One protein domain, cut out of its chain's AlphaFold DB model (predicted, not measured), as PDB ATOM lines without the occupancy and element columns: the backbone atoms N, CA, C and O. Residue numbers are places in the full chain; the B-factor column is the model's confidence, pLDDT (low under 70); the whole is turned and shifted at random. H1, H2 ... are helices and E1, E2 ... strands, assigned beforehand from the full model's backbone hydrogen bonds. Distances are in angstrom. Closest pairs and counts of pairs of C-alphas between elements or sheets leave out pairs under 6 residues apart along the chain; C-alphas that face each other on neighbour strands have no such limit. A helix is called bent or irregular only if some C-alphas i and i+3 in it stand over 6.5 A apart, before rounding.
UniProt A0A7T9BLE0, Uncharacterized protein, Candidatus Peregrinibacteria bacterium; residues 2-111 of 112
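This is residues 2 to 111 of the 112 residues of an uncharacterized protein of Candidatus Peregrinibacteria bacterium (UniProt A0A7T9BLE0). A strongly twisted sheet of five parallel strands runs through the middle of a rounded domain, with helices H1, H2 and H4 on one face and H3 alone on the other: three layers, helices on both faces of a sheet. The printed part has 110 residues, and the order along it is H1 E1 H2 E2 H3 E3 E4 H4 E5; the sheet's order is E2 E1 E3 E4 E5. The class is mixed, helices and strands; the whole is compact, with a radius of gyration of the C-alphas of 12.5 A and spans of 29 by 27 by 27 A.

Start at H1, residues 2 to 12, which is on the sheet at a height of 7.5 A, over none of its strands. Go on past E1, residues 16 to 20, to H2, residues 29 to 34, which touches H1 at a shallow tilt of 19 degrees, closest at the C-alphas of Thr 7 and Phe 31, 4.9 A apart. E2, residues 39 to 41, is parallel to E1, with N 20 and O 40 2.8 A apart; E1, H2, E2 make a strand-helix-strand unit, two parallel neighbour strands with a helix between, its crossover right-handed. H3, residues 46 to 58, lies over E3, residues 62 to 66, along it at 15 degrees on the local plane; their closest C-alphas, those of Ala 57 and Leu 63, are 5.9 A apart. E2, H3, E3 form a split unit, with E1 between the strands, and its crossover is right-handed; look for N 19 and O 64, 2.8 A apart, between E1 and E3. E4, residues 82 to 87, is parallel to E3, with N 65 and O 83 2.7 A apart. H4, residues 93 to 101, lies only just over E4, with 3 of its C-alphas falling on that strand, and is only just irregular, C-alphas 94 and 97 being 6.9 A apart. E5, residues 106 to 110, is parallel to E4, with N 108 and O 84 2.8 A apart, and the unit E4, H4, E5 has a left-handed crossover. O i to N i+4 pairs are within hydrogen-bond range throughout H2 and H3, in 6 of 7 for H1 and 3 of 5 for H4.

Find C-alpha 2 at (233.214, 215.517, 171.836), from which H1 runs 15.7 A to C-alpha 12. H3 runs 18.0 A from C-alpha 46 at (216.766, 202.507, 168.271), and E4 spans 16.7 A. E5 ends at C-alpha 110, (232.209, 214.862, 163.907).

The C-alphas farthest apart, those of Ala 59 and Gln 90, are 33.1 A apart. The printed part has no cut; E3 to E4 is a long link of 15 residues. Mean pLDDT of the printed part is 90.8, and no printed residue is under 70.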
ATOM      1  N   LEU A   2     234.666 215.354 171.978       88.44
ATOM      2  CA  LEU A   2     233.214 215.517 171.836       88.44
ATOM      3  C   LEU A   2     232.529 216.132 173.070       88.44
ATOM      4  O   LEU A   2     231.849 217.144 172.945       88.44
ATOM      5  N   ASP A   3     232.746 215.553 174.252       92.06
ATOM      6  CA  ASP A   3     232.113 215.978 175.510       92.06
ATOM      7  C   ASP A   3     232.328 217.473 175.811       92.06
ATOM      8  O   ASP A   3     231.381 218.247 175.975       92.06
ATOM      9  N   THR A   4     233.583 217.926 175.749       92.69
ATOM     10  CA  THR A   4     233.943 219.336 175.932       92.69
ATOM     11  C   THR A   4     233.294 220.237 174.875       92.69
ATOM     12  O   THR A   4     232.810 221.321 175.201       92.69
ATOM     13  N   LYS A   5     233.220 219.804 173.606       91.50
ATOM     14  CA  LYS A   5     232.566 220.579 172.535       91.50
ATOM     15  C   LYS A   5     231.058 220.689 172.742       91.50
ATOM     16  O   LYS A   5     230.518 221.790 172.641       91.50
ATOM     17  N   LEU A   6     230.383 219.598 173.104       93.88
ATOM     18  CA  LEU A   6     228.962 219.627 173.462       93.88
ATOM     19  C   LEU A   6     228.710 220.511 174.686       93.88
ATOM     20  O   LEU A   6     227.750 221.281 174.701       93.88
ATOM     21  N   THR A   7     229.598 220.473 175.678       95.44
ATOM     22  CA  THR A   7     229.522 221.321 176.876       95.44
ATOM     23  C   THR A   7     229.642 222.811 176.522       95.44
ATOM     24  O   THR A   7     228.859 223.637 177.003       95.44
ATOM     25  N   GLN A   8     230.562 223.168 175.620       94.19
ATOM     26  CA  GLN A   8     230.704 224.533 175.098       94.19
ATOM     27  C   GLN A   8     229.485 224.974 174.273       94.19
ATOM     28  O   GLN A   8     229.010 226.100 174.426       94.19
ATOM     29  N   LEU A   9     228.931 224.094 173.434       93.50
ATOM     30  CA  LEU A   9     227.719 224.382 172.657       93.50
ATOM     31  C   LEU A   9     226.503 224.603 173.558       93.50
ATOM     32  O   LEU A   9     225.755 225.560 173.367       93.50
ATOM     33  N   ALA A  10     226.337 223.785 174.597       95.00
ATOM     34  CA  ALA A  10     225.242 223.905 175.557       95.00
ATOM     35  C   ALA A  10     225.254 225.221 176.342       95.00
ATOM     36  O   ALA A  10     224.210 225.641 176.862       95.00
ATOM     37  N   LEU A  11     226.412 225.883 176.439       95.44
ATOM     38  CA  LEU A  11     226.509 227.224 177.003       95.44
ATOM     39  C   LEU A  11     225.794 228.247 176.110       95.44
ATOM     40  O   LEU A  11     225.096 229.115 176.634       95.44
ATOM     41  N   LYS A  12     225.930 228.116 174.785       94.81
ATOM     42  CA  LYS A  12     225.359 229.019 173.772       94.81
ATOM     43  C   LYS A  12     223.921 228.660 173.381       94.81
ATOM     44  O   LYS A  12     223.137 229.547 173.052       94.81
ATOM     45  N   ILE A  13     223.565 227.376 173.418       95.00
ATOM     46  CA  ILE A  13     222.274 226.839 172.968       95.00
ATOM     47  C   ILE A  13     221.508 226.314 174.189       95.00
ATOM     48  O   ILE A  13     221.662 225.171 174.620       95.00
ATOM     49  N   LYS A  14     220.701 227.184 174.810       94.81
ATOM     50  CA  LYS A  14     220.074 226.900 176.115       94.81
ATOM     51  C   LYS A  14     219.014 225.794 176.069       94.81
ATOM     52  O   LYS A  14     218.856 225.080 177.055       94.81
ATOM     53  N   ASN A  15     218.342 225.615 174.935       95.44
ATOM     54  CA  ASN A  15     217.335 224.574 174.715       95.44
ATOM     55  C   ASN A  15     217.912 223.253 174.169       95.44
ATOM     56  O   ASN A  15     217.128 222.375 173.810       95.44
ATOM     57  N   MET A  16     219.240 223.110 174.100       97.12
ATOM     58  CA  MET A  16     219.875 221.859 173.694       97.12
ATOM     59  C   MET A  16     219.784 220.814 174.810       97.12
ATOM     60  O   MET A  16     220.053 221.129 175.971       97.12
ATOM     61  N   VAL A  17     219.436 219.585 174.444       97.88
ATOM     62  CA  VAL A  17     219.422 218.403 175.313       97.88
ATOM     63  C   VAL A  17     220.307 217.341 174.674       97.88
ATOM     64  O   VAL A  17     220.241 217.144 173.464       97.88
ATOM     65  N   VAL A  18     221.130 216.658 175.466       97.19
ATOM     66  CA  VAL A  18     221.932 215.515 175.014       97.19
ATOM     67  C   VAL A  18     221.305 214.232 175.538       97.19
ATOM     68  O   VAL A  18     221.065 214.101 176.738       97.19
ATOM     69  N   MET A  19     221.061 213.289 174.635       96.69
ATOM     70  CA  MET A  19     220.647 211.930 174.953       96.69
ATOM     71  C   MET A  19     221.740 210.958 174.513       96.69
ATOM     72  O   MET A  19     222.068 210.853 173.335       96.69
ATOM     73  N   ASP A  20     222.320 210.265 175.482       95.00
ATOM     74  CA  ASP A  20     223.436 209.347 175.313       95.00
ATOM     75  C   ASP A  20     222.926 207.903 175.367       95.00
ATOM     76  O   ASP A  20     222.327 207.482 176.363       95.00
ATOM     77  N   LEU A  21     223.140 207.161 174.281       93.81
ATOM     78  CA  LEU A  21     222.742 205.759 174.151       93.81
ATOM     79  C   LEU A  21     223.898 204.788 174.436       93.81
ATOM     80  O   LEU A  21     223.717 203.574 174.333       93.81
ATOM     81  N   HIS A  22     225.094 205.291 174.755       91.88
ATOM     82  CA  HIS A  22     226.285 204.464 174.889       91.88
ATOM     83  C   HIS A  22     226.220 203.548 176.116       91.88
ATOM     84  O   HIS A  22     225.713 203.911 177.178       91.88
ATOM     85  N   PHE A  23     226.769 202.345 175.980       89.06
ATOM     86  CA  PHE A  23     226.853 201.342 177.037       89.06
ATOM     87  C   PHE A  23     228.299 200.830 177.126       89.06
ATOM     88  O   PHE A  23     228.906 200.604 176.080       89.06
ATOM     89  N   PRO A  24     228.858 200.592 178.331       89.44
ATOM     90  CA  PRO A  24     228.196 200.611 179.644       89.44
ATOM     91  C   PRO A  24     228.139 201.976 180.339       89.44
ATOM     92  O   PRO A  24     227.347 202.151 181.263       89.44
ATOM     93  N   GLN A  25     228.963 202.934 179.927       90.56
ATOM     94  CA  GLN A  25     229.059 204.253 180.554       90.56
ATOM     95  C   GLN A  25     228.730 205.357 179.546       90.56
ATOM     96  O   GLN A  25     228.908 205.141 178.350       90.56
ATOM     97  N   PRO A  26     228.258 206.530 180.000       92.19
ATOM     98  CA  PRO A  26     228.028 207.659 179.107       92.19
ATOM     99  C   PRO A  26     229.345 208.184 178.520       92.19
ATOM    100  O   PRO A  26     230.370 208.227 179.200       92.19
ATOM    101  N   LEU A  27     229.291 208.650 177.275       92.25
ATOM    102  CA  LEU A  27     230.388 209.294 176.550       92.25
ATOM    103  C   LEU A  27     230.590 210.763 176.940       92.25
ATOM    104  O   LEU A  27     231.647 211.319 176.643       92.25
ATOM    105  N   CYS A  28     229.595 211.394 177.578       93.94
ATOM    106  CA  CYS A  28     229.621 212.829 177.901       93.94
ATOM    107  C   CYS A  28     229.525 213.144 179.417       93.94
ATOM    108  O   CYS A  28     228.564 213.789 179.861       93.94
ATOM    109  N   PRO A  29     230.464 212.665 180.258       94.56
ATOM    110  CA  PRO A  29     230.441 212.909 181.704       94.56
ATOM    111  C   PRO A  29     230.582 214.392 182.108       94.56
ATOM    112  O   PRO A  29     229.965 214.811 183.090       94.56
ATOM    113  N   GLU A  30     231.360 215.198 181.383       95.81
ATOM    114  CA  GLU A  30     231.525 216.637 181.630       95.81
ATOM    115  C   GLU A  30     230.219 217.390 181.354       95.81
ATOM    116  O   GLU A  30     229.780 218.200 182.179       95.81
ATOM    117  N   PHE A  31     229.551 217.075 180.243       96.75
ATOM    118  CA  PHE A  31     228.245 217.632 179.918       96.75
ATOM    119  C   PHE A  31     227.233 217.338 181.024       96.75
ATOM    120  O   PHE A  31     226.567 218.254 181.512       96.75
ATOM    121  N   ARG A  32     227.145 216.070 181.454       96.69
ATOM    122  CA  ARG A  32     226.254 215.641 182.539       96.69
ATOM    123  C   ARG A  32     226.498 216.449 183.810       96.69
ATOM    124  O   ARG A  32     225.542 216.899 184.433       96.69
ATOM    125  N   LYS A  33     227.764 216.640 184.187       96.75
ATOM    126  CA  LYS A  33     228.142 217.380 185.397       96.75
ATOM    127  C   LYS A  33     227.693 218.842 185.348       96.75
ATOM    128  O   LYS A  33     227.243 219.370 186.359       96.75
ATOM    129  N   ASN A  34     227.831 219.500 184.199       97.12
ATOM    130  CA  ASN A  34     227.504 220.923 184.063       97.12
ATOM    131  C   ASN A  34     226.015 221.179 183.789       97.12
ATOM    132  O   ASN A  34     225.503 222.249 184.114       97.12
ATOM    133  N   TYR A  35     225.321 220.217 183.176       97.06
ATOM    134  CA  TYR A  35     223.971 220.392 182.643       97.06
ATOM    135  C   TYR A  35     223.083 219.173 182.897       97.06
ATOM    136  O   TYR A  35     222.451 218.656 181.977       97.06
ATOM    137  N   GLU A  36     223.005 218.743 184.154       95.88
ATOM    138  CA  GLU A  36     222.280 217.539 184.579       95.88
ATOM    139  C   GLU A  36     220.833 217.483 184.061       95.88
ATOM    140  O   GLU A  36     220.408 216.469 183.519       95.88
ATOM    141  N   THR A  37     220.094 218.596 184.111       96.19
ATOM    142  CA  THR A  37     218.696 218.676 183.638       96.19
ATOM    143  C   THR A  37     218.538 218.660 182.116       96.19
ATOM    144  O   THR A  37     217.418 218.642 181.607       96.19
ATOM    145  N   ARG A  38     219.647 218.707 181.372       97.50
ATOM    146  CA  ARG A  38     219.696 218.685 179.903       97.50
ATOM    147  C   ARG A  38     220.439 217.461 179.378       97.50
ATOM    148  O   ARG A  38     220.767 217.419 178.195       97.50
ATOM    149  N   PHE A  39     220.718 216.494 180.244       97.75
ATOM    150  CA  PHE A  39     221.419 215.271 179.909       97.75
ATOM    151  C   PHE A  39     220.568 214.058 180.270       97.75
ATOM    152  O   PHE A  39     220.009 213.982 181.362       97.75
ATOM    153  N   LEU A  40     220.506 213.093 179.364       96.19
ATOM    154  CA  LEU A  40     219.790 211.844 179.556       96.19
ATOM    155  C   LEU A  40     220.685 210.684 179.112       96.19
ATOM    156  O   LEU A  40     221.081 210.631 177.955       96.19
ATOM    157  N   HIS A  41     220.994 209.747 180.007       95.25
ATOM    158  CA  HIS A  41     221.702 208.510 179.655       95.25
ATOM    159  C   HIS A  41     220.712 207.356 179.655       95.25
ATOM    160  O   HIS A  41     220.226 206.952 180.711       95.25
ATOM    161  N   VAL A  42     220.365 206.872 178.465       92.38
ATOM    162  CA  VAL A  42     219.368 205.813 178.275       92.38
ATOM    163  C   VAL A  42     219.908 204.854 177.217       92.38
ATOM    164  O   VAL A  42     219.605 205.003 176.035       92.38
ATOM    165  N   PRO A  43     220.716 203.861 177.624       92.12
ATOM    166  CA  PRO A  43     221.136 202.792 176.732       92.12
ATOM    167  C   PRO A  43     219.913 201.960 176.347       92.12
ATOM    168  O   PRO A  43     219.389 201.184 177.148       92.12
ATOM    169  N   CYS A  44     219.409 202.153 175.134       90.62
ATOM    170  CA  CYS A  44     218.216 201.470 174.654       90.62
ATOM    171  C   CYS A  44     218.302 201.161 173.159       90.62
ATOM    172  O   CYS A  44     219.250 201.524 172.465       90.62
ATOM    173  N   ARG A  45     217.300 200.430 172.665       87.94
ATOM    174  CA  ARG A  45     217.171 200.124 171.238       87.94
ATOM    175  C   ARG A  45     216.704 201.357 170.472       87.94
ATOM    176  O   ARG A  45     215.934 202.160 170.993       87.94
ATOM    177  N   GLU A  46     217.072 201.412 169.197       84.44
ATOM    178  CA  GLU A  46     216.766 202.507 168.271       84.44
ATOM    179  C   GLU A  46     215.310 202.998 168.326       84.44
ATOM    180  O   GLU A  46     215.077 204.194 168.465       84.44
ATOM    181  N   GLY A  47     214.326 202.094 168.269       86.69
ATOM    182  CA  GLY A  47     212.910 202.484 168.280       86.69
ATOM    183  C   GLY A  47     212.512 203.275 169.530       86.69
ATOM    184  O   GLY A  47     211.878 204.318 169.421       86.69
ATOM    185  N   MET A  48     212.964 202.832 170.705       90.75
ATOM    186  CA  MET A  48     212.712 203.542 171.962       90.75
ATOM    187  C   MET A  48     213.476 204.869 172.010       90.75
ATOM    188  O   MET A  48     212.936 205.870 172.475       90.75
ATOM    189  N   ALA A  49     214.719 204.895 171.516       90.81
ATOM    190  CA  ALA A  49     215.504 206.122 171.452       90.81
ATOM    191  C   ALA A  49     214.807 207.191 170.600       90.81
ATOM    192  O   ALA A  49     214.739 208.344 171.013       90.81
ATOM    193  N   LEU A  50     214.237 206.796 169.458       89.94
ATOM    194  CA  LEU A  50     213.484 207.671 168.560       89.94
ATOM    195  C   LEU A  50     212.194 208.211 169.189       89.94
ATOM    196  O   LEU A  50     211.899 209.395 169.046       89.94
ATOM    197  N   GLU A  51     211.438 207.378 169.904       91.69
ATOM    198  CA  GLU A  51     210.205 207.807 170.578       91.69
ATOM    199  C   GLU A  51     210.487 208.825 171.688       91.69
ATOM    200  O   GLU A  51     209.868 209.890 171.740       91.69
ATOM    201  N   VAL A  52     211.474 208.535 172.542       93.56
ATOM    202  CA  VAL A  52     211.927 209.473 173.579       93.56
ATOM    203  C   VAL A  52     212.453 210.752 172.933       93.56
ATOM    204  O   VAL A  52     212.140 211.856 173.389       93.56
ATOM    205  N   ALA A  53     213.204 210.611 171.840       92.94
ATOM    206  CA  ALA A  53     213.763 211.735 171.119       92.94
ATOM    207  C   ALA A  53     212.690 212.677 170.569       92.94
ATOM    208  O   ALA A  53     212.777 213.896 170.744       92.94
ATOM    209  N   ALA A  54     211.656 212.107 169.954       92.38
ATOM    210  CA  ALA A  54     210.525 212.854 169.438       92.38
ATOM    211  C   ALA A  54     209.756 213.562 170.559       92.38
ATOM    212  O   ALA A  54     209.455 214.752 170.438       92.38
ATOM    213  N   GLY A  55     209.525 212.873 171.682       94.31
ATOM    214  CA  GLY A  55     208.916 213.463 172.873       94.31
ATOM    215  C   GLY A  55     209.669 214.707 173.353       94.31
ATOM    216  O   GLY A  55     209.077 215.775 173.497       94.31
ATOM    217  N   ILE A  56     210.991 214.615 173.520       95.38
ATOM    218  CA  ILE A  56     211.814 215.748 173.969       95.38
ATOM    219  C   ILE A  56     211.808 216.889 172.941       95.38
ATOM    220  O   ILE A  56     211.631 218.053 173.310       95.38
ATOM    221  N   ALA A  57     211.992 216.576 171.657       95.12
ATOM    222  CA  ALA A  57     212.057 217.580 170.598       95.12
ATOM    223  C   ALA A  57     210.724 218.327 170.410       95.12
ATOM    224  O   ALA A  57     210.734 219.539 170.191       95.12
ATOM    225  N   SER A  58     209.584 217.646 170.584       94.12
ATOM    226  CA  SER A  58     208.248 218.260 170.508       94.12
ATOM    227  C   SER A  58     208.013 219.354 171.560       94.12
ATOM    228  O   SER A  58     207.208 220.256 171.344       94.12
ATOM    229  N   ALA A  59     208.785 219.359 172.652       93.62
ATOM    230  CA  ALA A  59     208.790 220.428 173.652       93.62
ATOM    231  C   ALA A  59     209.668 221.643 173.258       93.62
ATOM    232  O   ALA A  59     210.095 222.419 174.121       93.62
ATOM    233  N   GLY A  60     209.998 221.800 171.970       91.88
ATOM    234  CA  GLY A  60     210.808 222.906 171.442       91.88
ATOM    235  C   GLY A  60     212.304 222.802 171.767       91.88
ATOM    236  O   GLY A  60     213.025 223.809 171.775       91.88
ATOM    237  N   LYS A  61     212.782 221.597 172.090       96.50
ATOM    238  CA  LYS A  61     214.196 221.333 172.385       96.50
ATOM    239  C   LYS A  61     214.948 220.936 171.121       96.50
ATOM    240  O   LYS A  61     214.379 220.330 170.219       96.50
ATOM    241  N   ILE A  62     216.238 221.261 171.088       97.00
ATOM    242  CA  ILE A  62     217.170 220.689 170.113       97.00
ATOM    243  C   ILE A  62     217.782 219.468 170.782       97.00
ATOM    244  O   ILE A  62     218.560 219.605 171.726       97.00
ATOM    245  N   LEU A  63     217.397 218.283 170.341       96.62
ATOM    246  CA  LEU A  63     217.913 217.048 170.898       96.62
ATOM    247  C   LEU A  63     219.131 216.581 170.113       96.62
ATOM    248  O   LEU A  63     219.082 216.495 168.893       96.62
ATOM    249  N   VAL A  64     220.190 216.217 170.823       95.81
ATOM    250  CA  VAL A  64     221.408 215.641 170.267       95.81
ATOM    251  C   VAL A  64     221.564 214.218 170.801       95.81
ATOM    252  O   VAL A  64     221.785 214.018 171.992       95.81
ATOM    253  N   LEU A  65     221.433 213.235 169.918       94.62
ATOM    254  CA  LEU A  65     221.631 211.814 170.175       94.62
ATOM    255  C   LEU A  65     223.101 211.442 169.961       94.62
ATOM    256  O   LEU A  65     223.663 211.705 168.897       94.62
ATOM    257  N   VAL A  66     223.705 210.803 170.960       92.62
ATOM    258  CA  VAL A  66     225.091 210.313 170.935       92.62
ATOM    259  C   VAL A  66     225.092 208.790 171.063       92.62
ATOM    260  O   VAL A  66     224.299 208.225 171.814       92.62
ATOM    261  N   GLY A  67     225.989 208.117 170.336       86.00
ATOM    262  CA  GLY A  67     226.120 206.656 170.382       86.00
ATOM    263  C   GLY A  67     225.068 205.905 169.558       86.00
ATOM    264  O   GLY A  67     224.893 204.705 169.745       86.00
ATOM    265  N   ALA A  68     224.376 206.600 168.652       80.81
ATOM    266  CA  ALA A  68     223.288 206.072 167.830       80.81
ATOM    267  C   ALA A  68     223.730 205.762 166.383       80.81
ATOM    268  O   ALA A  68     223.073 206.178 165.429       80.81
ATOM    269  N   SER A  69     224.858 205.065 166.208       75.12
ATOM    270  CA  SER A  69     225.397 204.756 164.877       75.12
ATOM    271  C   SER A  69     224.390 203.970 164.030       75.12
ATOM    272  O   SER A  69     223.910 202.917 164.448       75.12
ATOM    273  N   GLY A  70     224.090 204.465 162.827       74.06
ATOM    274  CA  GLY A  70     223.196 203.803 161.868       74.06
ATOM    275  C   GLY A  70     221.696 204.039 162.086       74.06
ATOM    276  O   GLY A  70     220.897 203.500 161.326       74.06
ATOM    277  N   LEU A  71     221.303 204.875 163.050       81.81
ATOM    278  CA  LEU A  71     219.896 205.171 163.345       81.81
ATOM    279  C   LEU A  71     219.199 205.881 162.172       81.81
ATOM    280  O   LEU A  71     219.722 206.867 161.654       81.81
ATOM    281  N   SER A  72     218.029 205.406 161.738       83.38
ATOM    282  CA  SER A  72     217.309 205.972 160.589       83.38
ATOM    283  C   SER A  72     216.490 207.212 160.961       83.38
ATOM    284  O   SER A  72     215.549 207.150 161.754       83.38
ATOM    285  N   LEU A  73     216.812 208.345 160.329       83.38
ATOM    286  CA  LEU A  73     216.093 209.612 160.511       83.38
ATOM    287  C   LEU A  73     214.768 209.685 159.744       83.38
ATOM    288  O   LEU A  73     213.953 210.544 160.049       83.38
ATOM    289  N   GLU A  74     214.525 208.797 158.777       83.94
ATOM    290  CA  GLU A  74     213.310 208.819 157.940       83.94
ATOM    291  C   GLU A  74     212.024 208.610 158.751       83.94
ATOM    292  O   GLU A  74     210.931 208.960 158.314       83.94
ATOM    293  N   ARG A  75     212.156 208.034 159.949       81.81
ATOM    294  CA  ARG A  75     211.049 207.788 160.877       81.81
ATOM    295  C   ARG A  75     210.720 208.995 161.756       81.81
ATOM    296  O   ARG A  75     209.744 208.934 162.500       81.81
ATOM    297  N   LEU A  76     211.537 210.047 161.723       85.69
ATOM    298  CA  LEU A  76     211.314 211.261 162.500       85.69
ATOM    299  C   LEU A  76     210.482 212.258 161.704       85.69
ATOM    300  O   LEU A  76     210.708 212.479 160.516       85.69
ATOM    301  N   ASP A  77     209.548 212.902 162.396       88.00
ATOM    302  CA  ASP A  77     208.817 214.031 161.839       88.00
ATOM    303  C   ASP A  77     209.813 215.155 161.462       88.00
ATOM    304  O   ASP A  77     210.653 215.537 162.289       88.00
ATOM    305  N   PRO A  78     209.749 215.693 160.229       89.62
ATOM    306  CA  PRO A  78     210.700 216.688 159.732       89.62
ATOM    307  C   PRO A  78     210.647 218.024 160.489       89.62
ATOM    308  O   PRO A  78     211.544 218.852 160.336       89.62
ATOM    309  N   THR A  79     209.619 218.248 161.308       90.69
ATOM    310  CA  THR A  79     209.479 219.430 162.163       90.69
ATOM    311  C   THR A  79     210.239 219.314 163.489       90.69
ATOM    312  O   THR A  79     210.385 220.304 164.210       90.69
ATOM    313  N   LEU A  80     210.751 218.127 163.827       93.88
ATOM    314  CA  LEU A  80     211.458 217.881 165.079       93.88
ATOM    315  C   LEU A  80     212.953 218.180 164.952       93.88
ATOM    316  O   LEU A  80     213.632 217.718 164.038       93.88
ATOM    317  N   ASN A  81     213.511 218.895 165.928       95.44
ATOM    318  CA  ASN A  81     214.937 219.226 165.962       95.44
ATOM    319  C   ASN A  81     215.755 218.117 166.631       95.44
ATOM    320  O   ASN A  81     216.278 218.299 167.729       95.44
ATOM    321  N   VAL A  82     215.849 216.963 165.970       95.06
ATOM    322  CA  VAL A  82     216.629 215.808 166.439       95.06
ATOM    323  C   VAL A  82     217.910 215.669 165.625       95.06
ATOM    324  O   VAL A  82     217.894 215.575 164.402       95.06
ATOM    325  N   LYS A  83     219.046 215.638 166.303       94.69
ATOM    326  CA  LYS A  83     220.373 215.562 165.706       94.69
ATOM    327  C   LYS A  83     221.032 214.263 166.124       94.69
ATOM    328  O   LYS A  83     221.118 213.998 167.314       94.69
ATOM    329  N   VAL A  84     221.507 213.464 165.181       92.81
ATOM    330  CA  VAL A  84     222.240 212.224 165.470       92.81
ATOM    331  C   VAL A  84     223.712 212.453 165.188       92.81
ATOM    332  O   VAL A  84     224.061 212.811 164.067       92.81
ATOM    333  N   LEU A  85     224.564 212.279 166.195       91.06
ATOM    334  CA  LEU A  85     226.007 212.420 166.045       91.06
ATOM    335  C   LEU A  85     226.651 211.117 165.590       91.06
ATOM    336  O   LEU A  85     226.483 210.081 166.234       91.06
ATOM    337  N   GLU A  86     227.443 211.207 164.526       88.81
ATOM    338  CA  GLU A  86     228.215 210.096 163.978       88.81
ATOM    339  C   GLU A  86     229.666 210.497 163.729       88.81
ATOM    340  O   GLU A  86     229.972 211.632 163.354       88.81
ATOM    341  N   ALA A  87     230.564 209.542 163.944       82.75
ATOM    342  CA  ALA A  87     231.993 209.732 163.768       82.75
ATOM    343  C   ALA A  87     232.365 209.704 162.272       82.75
ATOM    344  O   ALA A  87     231.858 208.872 161.514       82.75
ATOM    345  N   ASN A  88     233.195 210.650 161.833       81.75
ATOM    346  CA  ASN A  88     233.661 210.800 160.458       81.75
ATOM    347  C   ASN A  88     234.932 211.667 160.411       81.75
ATOM    348  O   ASN A  88     234.886 212.892 160.569       81.75
ATOM    349  N   SER A  89     236.049 211.022 160.080       73.81
ATOM    350  CA  SER A  89     237.399 211.595 160.010       73.81
ATOM    351  C   SER A  89     237.600 212.749 159.016       73.81
ATOM    352  O   SER A  89     238.614 213.437 159.100       73.81
ATOM    353  N   GLN A  90     236.660 213.004 158.101       78.38
ATOM    354  CA  GLN A  90     236.729 214.119 157.142       78.38
ATOM    355  C   GLN A  90     235.987 215.384 157.602       78.38
ATOM    356  O   GLN A  90     235.999 216.398 156.903       78.38
ATOM    357  N   SER A  91     235.311 215.340 158.750       81.00
ATOM    358  CA  SER A  91     234.457 216.437 159.227       81.00
ATOM    359  C   SER A  91     235.264 217.537 159.926       81.00
ATOM    360  O   SER A  91     236.449 217.371 160.203       81.00
ATOM    361  N   SER A  92     234.622 218.662 160.258       81.12
ATOM    362  CA  SER A  92     235.202 219.715 161.107       81.12
ATOM    363  C   SER A  92     234.241 220.102 162.229       81.12
ATOM    364  O   SER A  92     233.026 220.157 162.035       81.12
ATOM    365  N   TRP A  93     234.798 220.430 163.400       84.44
ATOM    366  CA  TRP A  93     234.043 220.946 164.546       84.44
ATOM    367  C   TRP A  93     233.439 222.335 164.298       84.44
ATOM    368  O   TRP A  93     232.488 222.699 164.988       84.44
ATOM    369  N   ASP A  94     233.968 223.105 163.345       82.06
ATOM    370  CA  ASP A  94     233.563 224.500 163.131       82.06
ATOM    371  C   ASP A  94     232.128 224.617 162.596       82.06
ATOM    372  O   ASP A  94     231.390 225.521 162.983       82.06
ATOM    373  N   HIS A  95     231.683 223.647 161.794       82.81
ATOM    374  CA  HIS A  95     230.318 223.609 161.255       82.81
ATOM    375  C   HIS A  95     229.288 223.026 162.230       82.81
ATOM    376  O   HIS A  95     228.083 223.114 161.985       82.81
ATOM    377  N   LEU A  96     229.731 222.442 163.347       86.19
ATOM    378  CA  LEU A  96     228.835 221.747 164.265       86.19
ATOM    379  C   LEU A  96     227.804 222.698 164.885       86.19
ATOM    380  O   LEU A  96     226.639 222.335 165.012       86.19
ATOM    381  N   GLU A  97     228.202 223.922 165.249       88.12
ATOM    382  CA  GLU A  97     227.271 224.882 165.856       88.12
ATOM    383  C   GLU A  97     226.126 225.246 164.900       88.12
ATOM    384  O   GLU A  97     224.958 225.236 165.297       88.12
ATOM    385  N   GLU A  98     226.449 225.536 163.640       88.94
ATOM    386  CA  GLU A  98     225.467 225.885 162.611       88.94
ATOM    387  C   GLU A  98     224.509 224.722 162.348       88.94
ATOM    388  O   GLU A  98     223.291 224.908 162.338       88.94
ATOM    389  N   GLN A  99     225.037 223.504 162.218       89.56
ATOM    390  CA  GLN A  99     224.229 222.318 161.942       89.56
ATOM    391  C   GLN A  99     223.340 221.903 163.124       89.56
ATOM    392  O   GLN A  99     222.219 221.432 162.920       89.56
ATOM    393  N   VAL A 100     223.797 222.109 164.366       91.75
ATOM    394  CA  VAL A 100     222.964 221.905 165.564       91.75
ATOM    395  C   VAL A 100     221.798 222.894 165.577       91.75
ATOM    396  O   VAL A 100     220.685 222.512 165.932       91.75
ATOM    397  N   ARG A 101     222.031 224.152 165.180       89.19
ATOM    398  CA  ARG A 101     220.993 225.197 165.126       89.19
ATOM    399  C   ARG A 101     220.046 225.052 163.938       89.19
ATOM    400  O   ARG A 101     218.930 225.567 164.011       89.19
ATOM    401  N   ALA A 102     220.481 224.400 162.862       91.31
ATOM    402  CA  ALA A 102     219.656 224.171 161.687       91.31
ATOM    403  C   ALA A 102     218.368 223.433 162.069       91.31
ATOM    404  O   ALA A 102     218.381 222.527 162.905       91.31
ATOM    405  N   PHE A 103     217.253 223.812 161.456       91.56
ATOM    406  CA  PHE A 103     215.960 223.209 161.755       91.56
ATOM    407  C   PHE A 103     215.839 221.788 161.179       91.56
ATOM    408  O   PHE A 103     216.410 221.491 160.130       91.56
ATOM    409  N   GLY A 104     215.074 220.937 161.863       91.00
ATOM    410  CA  GLY A 104     214.682 219.598 161.415       91.00
ATOM    411  C   GLY A 104     215.661 218.479 161.796       91.00
ATOM    412  O   GLY A 104     216.713 218.742 162.394       91.00
ATOM    413  N   PRO A 105     215.341 217.214 161.478       91.75
ATOM    414  CA  PRO A 105     216.215 216.087 161.763       91.75
ATOM    415  C   PRO A 105     217.505 216.140 160.938       91.75
ATOM    416  O   PRO A 105     217.465 216.449 159.750       91.75
ATOM    417  N   ALA A 106     218.659 215.829 161.534       92.31
ATOM    418  CA  ALA A 106     219.922 215.790 160.791       92.31
ATOM    419  C   ALA A 106     220.944 214.813 161.381       92.31
ATOM    420  O   ALA A 106     220.978 214.589 162.592       92.31
ATOM    421  N   ARG A 107     221.818 214.278 160.520       91.00
ATOM    422  CA  ARG A 107     223.064 213.629 160.945       91.00
ATOM    423  C   ARG A 107     224.146 214.692 161.057       91.00
ATOM    424  O   ARG A 107     224.335 215.482 160.136       91.00
ATOM    425  N   LEU A 108     224.826 214.706 162.191       90.25
ATOM    426  CA  LEU A 108     225.941 215.586 162.483       90.25
ATOM    427  C   LEU A 108     227.209 214.747 162.469       90.25
ATOM    428  O   LEU A 108     227.363 213.833 163.278       90.25
ATOM    429  N   PHE A 109     228.106 215.065 161.551       88.25
ATOM    430  CA  PHE A 109     229.359 214.347 161.405       88.25
ATOM    431  C   PHE A 109     230.454 215.067 162.186       88.25
ATOM    432  O   PHE A 109     230.668 216.268 162.009       88.25
ATOM    433  N   ILE A 110     231.124 214.337 163.074       83.88
ATOM    434  CA  ILE A 110     232.209 214.862 163.907       83.88
ATOM    435  C   ILE A 110     233.531 214.174 163.563       83.88
ATOM    436  O   ILE A 110     233.514 212.984 163.263       83.88
ATOM    437  N   PRO A 111     234.669 214.888 163.621       81.00
ATOM    438  CA  PRO A 111     235.981 214.256 163.515       81.00
ATOM    439  C   PRO A 111     236.164 213.193 164.605       81.00
ATOM    440  O   PRO A 111     235.709 213.412 165.734       81.00
TER     441      PRO A 111